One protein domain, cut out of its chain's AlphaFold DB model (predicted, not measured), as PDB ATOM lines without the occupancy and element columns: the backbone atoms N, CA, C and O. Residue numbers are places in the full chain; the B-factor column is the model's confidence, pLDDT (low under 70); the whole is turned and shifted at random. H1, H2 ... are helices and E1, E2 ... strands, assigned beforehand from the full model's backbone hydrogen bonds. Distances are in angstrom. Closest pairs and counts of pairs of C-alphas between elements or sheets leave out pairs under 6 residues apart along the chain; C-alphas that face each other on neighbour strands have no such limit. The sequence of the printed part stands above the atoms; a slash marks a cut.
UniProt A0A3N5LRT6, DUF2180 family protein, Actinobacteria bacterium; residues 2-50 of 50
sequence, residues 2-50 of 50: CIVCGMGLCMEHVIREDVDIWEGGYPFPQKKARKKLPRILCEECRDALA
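What this domain is: This is residues 2 to 50 of the 50 residues of the protein "DUF2180 family protein" of Actinobacteria bacterium (UniProt A0A3N5LRT6). There is little regular structure: a loose rod, with the looping stretch of residues 2 to 18 at one end and the hairpin of E1 and E2 reaching to the other. The short helix H1 lies toward the looped end. The 49 printed residues hold E1, E2 and H1 in that order, 17 residues in all; the class is mixed and the two-stranded sheet antiparallel. The radius of gyration of the C-alphas is 12.3 A and the spans are 39 by 17 by 16 A.

Where its parts are: E1, residues 19 to 23, begins at C-alpha 19 (158.814, 148.259, 70.294) and measures 12.7 A. E2, residues 31 to 37, measures 14.6 A. H1, residues 43 to 47, measures 6.1 A and ends at C-alpha 47 (157.338, 151.131, 80.538).

How they stand to each other: Residues 15 to 16 pair antiparallel with residues 40 to 41. E1 and E2 form a hairpin at 136 degrees; N 23 and O 31 are 2.8 A apart, within hydrogen-bond range. E1 and H1 are only just apart, at 8.3 A between closest C-alphas. In H1 the O i to N i+4 pair is within hydrogen-bond range.

The domain as a whole: The C-alphas of Met 11 and Pro 27, the two farthest apart, are 39.9 A apart. The printed part has no cut and no long link. Mean pLDDT of the printed part is 76.2; residue 18, residues 23 to 39 and residue 50 are under 70.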
ATOM      1  N   CYS A   2     146.258 143.981  75.536       85.38
ATOM      2  CA  CYS A   2     147.718 144.070  75.566       85.38
ATOM      3  C   CYS A   2     148.333 142.770  75.035       85.38
ATOM      4  O   CYS A   2     147.961 141.692  75.495       85.38
ATOM      5  N   ILE A   3     149.271 142.862  74.090       86.50
ATOM      6  CA  ILE A   3     149.887 141.674  73.477       86.50
ATOM      7  C   ILE A   3     150.876 140.954  74.411       86.50
ATOM      8  O   ILE A   3     151.171 139.784  74.195       86.50
ATOM      9  N   VAL A   4     151.372 141.641  75.447       85.88
ATOM     10  CA  VAL A   4     152.371 141.108  76.390       85.88
ATOM     11  C   VAL A   4     151.703 140.360  77.541       85.88
ATOM     12  O   VAL A   4     152.011 139.197  77.778       85.88
ATOM     13  N   CYS A   5     150.770 141.007  78.248       87.75
ATOM     14  CA  CYS A   5     150.141 140.443  79.447       87.75
ATOM     15  C   CYS A   5     148.700 139.950  79.231       87.75
ATOM     16  O   CYS A   5     148.122 139.334  80.121       87.75
ATOM     17  N   GLY A   6     148.088 140.229  78.074       87.00
ATOM     18  CA  GLY A   6     146.710 139.834  77.775       87.00
ATOM     19  C   GLY A   6     145.622 140.686  78.440       87.00
ATOM     20  O   GLY A   6     144.442 140.365  78.323       87.00
ATOM     21  N   MET A   7     145.973 141.792  79.102       89.31
ATOM     22  CA  MET A   7     144.999 142.682  79.743       89.31
ATOM     23  C   MET A   7     144.031 143.309  78.722       89.31
ATOM     24  O   MET A   7     144.433 143.788  77.654       89.31
ATOM     25  N   GLY A   8     142.735 143.336  79.043       89.19
ATOM     26  CA  GLY A   8     141.742 144.110  78.297       89.19
ATOM     27  C   GLY A   8     141.962 145.608  78.516       89.19
ATOM     28  O   GLY A   8     141.903 146.069  79.646       89.19
ATOM     29  N   LEU A   9     142.216 146.363  77.444       87.00
ATOM     30  CA  LEU A   9     142.440 147.812  77.495       87.00
ATOM     31  C   LEU A   9     141.263 148.533  76.847       87.00
ATOM     32  O   LEU A   9     140.774 148.084  75.805       87.00
ATOM     33  N   CYS A  10     140.833 149.646  77.442       88.06
ATOM     34  CA  CYS A  10     139.909 150.570  76.792       88.06
ATOM     35  C   CYS A  10     140.634 151.377  75.700       88.06
ATOM     36  O   CYS A  10     141.856 151.323  75.575       88.06
ATOM     37  N   MET A  11     139.884 152.132  74.896       82.56
ATOM     38  CA  MET A  11     140.459 152.936  73.809       82.56
ATOM     39  C   MET A  11     141.331 154.107  74.291       82.56
ATOM     40  O   MET A  11     142.065 154.663  73.483       82.56
ATOM     41  N   GLU A  12     141.268 154.466  75.574       82.75
ATOM     42  CA  GLU A  12     142.068 155.549  76.164       82.75
ATOM     43  C   GLU A  12     143.408 155.038  76.711       82.75
ATOM     44  O   GLU A  12     144.436 155.660  76.486       82.75
ATOM     45  N   HIS A  13     143.420 153.857  77.338       82.19
ATOM     46  CA  HIS A  13     144.633 153.236  77.894       82.19
ATOM     47  C   HIS A  13     145.364 152.326  76.896       82.19
ATOM     48  O   HIS A  13     146.245 151.549  77.271       82.19
ATOM     49  N   VAL A  14     144.970 152.355  75.620       83.50
ATOM     50  CA  VAL A  14     145.632 151.570  74.579       83.50
ATOM     51  C   VAL A  14     146.782 152.362  73.970       83.50
ATOM     52  O   VAL A  14     146.585 153.269  73.163       83.50
ATOM     53  N   ILE A  15     148.008 151.974  74.304       83.12
ATOM     54  CA  ILE A  15     149.196 152.523  73.650       83.12
ATOM     55  C   ILE A  15     149.425 151.756  72.352       83.12
ATOM     56  O   ILE A  15     149.262 150.536  72.312       83.12
ATOM     57  N   ARG A  16     149.767 152.483  71.280       80.50
ATOM     58  CA  ARG A  16     150.085 151.943  69.952       80.50
ATOM     59  C   ARG A  16     151.516 152.299  69.551       80.50
ATOM     60  O   ARG A  16     151.711 153.270  68.828       80.50
ATOM     61  N   GLU A  17     152.491 151.497  69.970       73.25
ATOM     62  CA  GLU A  17     153.915 151.741  69.699       73.25
ATOM     63  C   GLU A  17     154.640 150.473  69.225       73.25
ATOM     64  O   GLU A  17     154.457 149.394  69.784       73.25
ATOM     65  N   ASP A  18     155.443 150.583  68.161       69.50
ATOM     66  CA  ASP A  18     156.267 149.472  67.673       69.50
ATOM     67  C   ASP A  18     157.567 149.395  68.488       69.50
ATOM     68  O   ASP A  18     158.517 150.131  68.211       69.50
ATOM     69  N   VAL A  19     157.623 148.483  69.458       71.00
ATOM     70  CA  VAL A  19     158.814 148.259  70.294       71.00
ATOM     71  C   VAL A  19     159.807 147.298  69.628       71.00
ATOM     72  O   VAL A  19     159.425 146.272  69.044       71.00
ATOM     73  N   ASP A  20     161.097 147.640  69.703       72.38
ATOM     74  CA  ASP A  20     162.195 146.773  69.268       72.38
ATOM     75  C   ASP A  20     162.333 145.612  70.268       72.38
ATOM     76  O   ASP A  20     162.597 145.821  71.448       72.38
ATOM     77  N   ILE A  21     162.182 144.373  69.797       73.00
ATOM     78  CA  ILE A  21     162.396 143.183  70.628       73.00
ATOM     79  C   ILE A  21     163.848 142.736  70.472       73.00
ATOM     80  O   ILE A  21     164.431 142.848  69.392       73.00
ATOM     81  N   TRP A  22     164.427 142.175  71.526       70.69
ATOM     82  CA  TRP A  22     165.727 141.518  71.475       70.69
ATOM     83  C   TRP A  22     165.524 140.002  71.511       70.69
ATOM     84  O   TRP A  22     164.926 139.463  72.437       70.69
ATOM     85  N   GLU A  23     166.004 139.309  70.482       66.31
ATOM     86  CA  GLU A  23     166.012 137.850  70.401       66.31
ATOM     87  C   GLU A  23     167.391 137.331  70.828       66.31
ATOM     88  O   GLU A  23     168.417 137.626  70.212       66.31
ATOM     89  N   GLY A  24     167.423 136.551  71.905       66.25
ATOM     90  CA  GLY A  24     168.635 135.900  72.397       66.25
ATOM     91  C   GLY A  24     168.470 135.441  73.837       66.25
ATOM     92  O   GLY A  24     168.135 136.232  74.714       66.25
ATOM     93  N   GLY A  25     168.679 134.148  74.069       65.94
ATOM     94  CA  GLY A  25     168.723 133.560  75.404       65.94
ATOM     95  C   GLY A  25     170.159 133.434  75.897       65.94
ATOM     96  O   GLY A  25     171.087 133.289  75.101       65.94
ATOM     97  N   TYR A  26     170.339 133.440  77.215       55.81
ATOM     98  CA  TYR A  26     171.615 133.093  77.835       55.81
ATOM     99  C   TYR A  26     172.061 131.689  77.373       55.81
ATOM    100  O   TYR A  26     171.234 130.774  77.397       55.81
ATOM    101  N   PRO A  27     173.322 131.473  76.945       64.19
ATOM    102  CA  PRO A  27     174.487 132.367  77.017       64.19
ATOM    103  C   PRO A  27     174.817 133.126  75.709       64.19
ATOM    104  O   PRO A  27     175.913 133.666  75.576       64.19
ATOM    105  N   PHE A  28     173.930 133.147  74.712       62.00
ATOM    106  CA  PHE A  28     174.220 133.712  73.390       62.00
ATOM    107  C   PHE A  28     173.914 135.220  73.302       62.00
ATOM    108  O   PHE A  28     173.016 135.711  73.988       62.00
ATOM    109  N   PRO A  29     174.633 135.976  72.444       61.16
ATOM    110  CA  PRO A  29     174.460 137.419  72.326       61.16
ATOM    111  C   PRO A  29     173.061 137.777  71.823       61.16
ATOM    112  O   PRO A  29     172.600 137.264  70.799       61.16
ATOM    113  N   GLN A  30     172.416 138.695  72.540       66.56
ATOM    114  CA  GLN A  30     171.122 139.261  72.178       66.56
ATOM    115  C   GLN A  30     171.248 140.026  70.858       66.56
ATOM    116  O   GLN A  30     172.063 140.939  70.723       66.56
ATOM    117  N   LYS A  31     170.451 139.641  69.861       66.56
ATOM    118  CA  LYS A  31     170.354 140.343  68.579       66.56
ATOM    119  C   LYS A  31     169.029 141.082  68.544       66.56
ATOM    120  O   LYS A  31     168.016 140.544  68.978       66.56
ATOM    121  N   LYS A  32     169.013 142.298  67.994       66.69
ATOM    122  CA  LYS A  32     167.743 142.963  67.685       66.69
ATOM    123  C   LYS A  32     166.922 142.043  66.781       66.69
ATOM    124  O   LYS A  32     167.384 141.655  65.703       66.69
ATOM    125  N   ALA A  33     165.738 141.674  67.249       69.00
ATOM    126  CA  ALA A  33     164.789 140.885  66.495       69.00
ATOM    127  C   ALA A  33     164.403 141.665  65.240       69.00
ATOM    128  O   ALA A  33     164.200 142.878  65.269       69.00
ATOM    129  N   ARG A  34     164.270 140.969  64.110       60.62
ATOM    130  CA  ARG A  34     163.790 141.610  62.872       60.62
ATOM    131  C   ARG A  34     162.304 141.962  62.944       60.62
ATOM    132  O   ARG A  34     161.824 142.754  62.137       60.62
ATOM    133  N   LYS A  35     161.573 141.339  63.869       65.12
ATOM    134  CA  LYS A  35     160.149 141.566  64.096       65.12
ATOM    135  C   LYS A  35     159.983 142.558  65.240       65.12
ATOM    136  O   LYS A  35     160.536 142.353  66.315       65.12
ATOM    137  N   LYS A  36     159.201 143.606  65.001       66.94
ATOM    138  CA  LYS A  36     158.712 144.495  66.057       66.94
ATOM    139  C   LYS A  36     157.474 143.869  66.693       66.94
ATOM    140  O   LYS A  36     156.698 143.213  65.988       66.94
ATOM    141  N   LEU A  37     157.307 144.020  68.005       67.25
ATOM    142  CA  LEU A  37     156.124 143.483  68.685       67.25
ATOM    143  C   LEU A  37     154.904 144.324  68.261       67.25
ATOM    144  O   LEU A  37     155.035 145.546  68.150       67.25
ATOM    145  N   PRO A  38     153.727 143.720  67.998       64.06
ATOM    146  CA  PRO A  38     152.537 144.474  67.629       64.06
ATOM    147  C   PRO A  38     152.171 145.532  68.670       64.06
ATOM    148  O   PRO A  38     152.282 145.324  69.873       64.06
ATOM    149  N   ARG A  39     151.647 146.643  68.164       69.94
ATOM    150  CA  ARG A  39     151.641 147.956  68.814       69.94
ATOM    151  C   ARG A  39     150.844 148.076  70.112       69.94
ATOM    152  O   ARG A  39     151.003 149.068  70.795       69.94
ATOM    153  N   ILE A  40     149.955 147.132  70.422       84.88
ATOM    154  CA  ILE A  40     148.929 147.276  71.465       84.88
ATOM    155  C   ILE A  40     149.507 146.899  72.837       84.88
ATOM    156  O   ILE A  40     149.557 145.717  73.190       84.88
ATOM    157  N   LEU A  41     149.897 147.908  73.617       86.81
ATOM    158  CA  LEU A  41     150.491 147.758  74.950       86.81
ATOM    159  C   LEU A  41     149.656 148.471  76.023       86.81
ATOM    160  O   LEU A  41     148.972 149.452  75.731       86.81
ATOM    161  N   CYS A  42     149.702 147.949  77.253       89.38
ATOM    162  CA  CYS A  42     149.304 148.710  78.436       89.38
ATOM    163  C   CYS A  42     150.486 149.572  78.893       89.38
ATOM    164  O   CYS A  42     151.622 149.315  78.489       89.38
ATOM    165  N   GLU A  43     150.225 150.565  79.739       87.06
ATOM    166  CA  GLU A  43     151.254 151.469  80.270       87.06
ATOM    167  C   GLU A  43     152.377 150.694  80.964       87.06
ATOM    168  O   GLU A  43     153.540 150.851  80.613       87.06
ATOM    169  N   GLU A  44     152.022 149.743  81.828       87.62
ATOM    170  CA  GLU A  44     152.990 148.924  82.563       87.62
ATOM    171  C   GLU A  44     153.916 148.125  81.631       87.62
ATOM    172  O   GLU A  44     155.131 148.090  81.819       87.62
ATOM    173  N   CYS A  45     153.359 147.483  80.597       86.88
ATOM    174  CA  CYS A  45     154.153 146.699  79.650       86.88
ATOM    175  C   CYS A  45     154.951 147.576  78.685       86.88
ATOM    176  O   CYS A  45     155.989 147.129  78.209       86.88
ATOM    177  N   ARG A  46     154.483 148.789  78.373       85.75
ATOM    178  CA  ARG A  46     155.271 149.764  77.615       85.75
ATOM    179  C   ARG A  46     156.479 150.202  78.438       85.75
ATOM    180  O   ARG A  46     157.590 150.133  77.932       85.75
ATOM    181  N   ASP A  47     156.269 150.602  79.686       85.19
ATOM    182  CA  ASP A  47     157.338 151.131  80.538       85.19
ATOM    183  C   ASP A  47     158.374 150.055  80.897       85.19
ATOM    184  O   ASP A  47     159.554 150.356  81.030       85.19
ATOM    185  N   ALA A  48     157.967 148.785  80.978       83.06
ATOM    186  CA  ALA A  48     158.893 147.663  81.141       83.06
ATOM    187  C   ALA A  48     159.737 147.354  79.886       83.06
ATOM    188  O   ALA A  48     160.730 146.631  79.987       83.06
ATOM    189  N   LEU A  49     159.319 147.834  78.707       76.25
ATOM    190  CA  LEU A  49     159.979 147.599  77.416       76.25
ATOM    191  C   LEU A  49     160.723 148.833  76.871       76.25
ATOM    192  O   LEU A  49     161.403 148.699  75.850       76.25
ATOM    193  N   ALA A  50     160.570 149.997  77.511       66.75
ATOM    194  CA  ALA A  50     161.252 151.252  77.183       66.75
ATOM    195  C   ALA A  50     162.695 151.274  77.714       66.75
ATOM    196  O   ALA A  50     163.569 151.793  76.980       66.75
TER     197      ALA A  50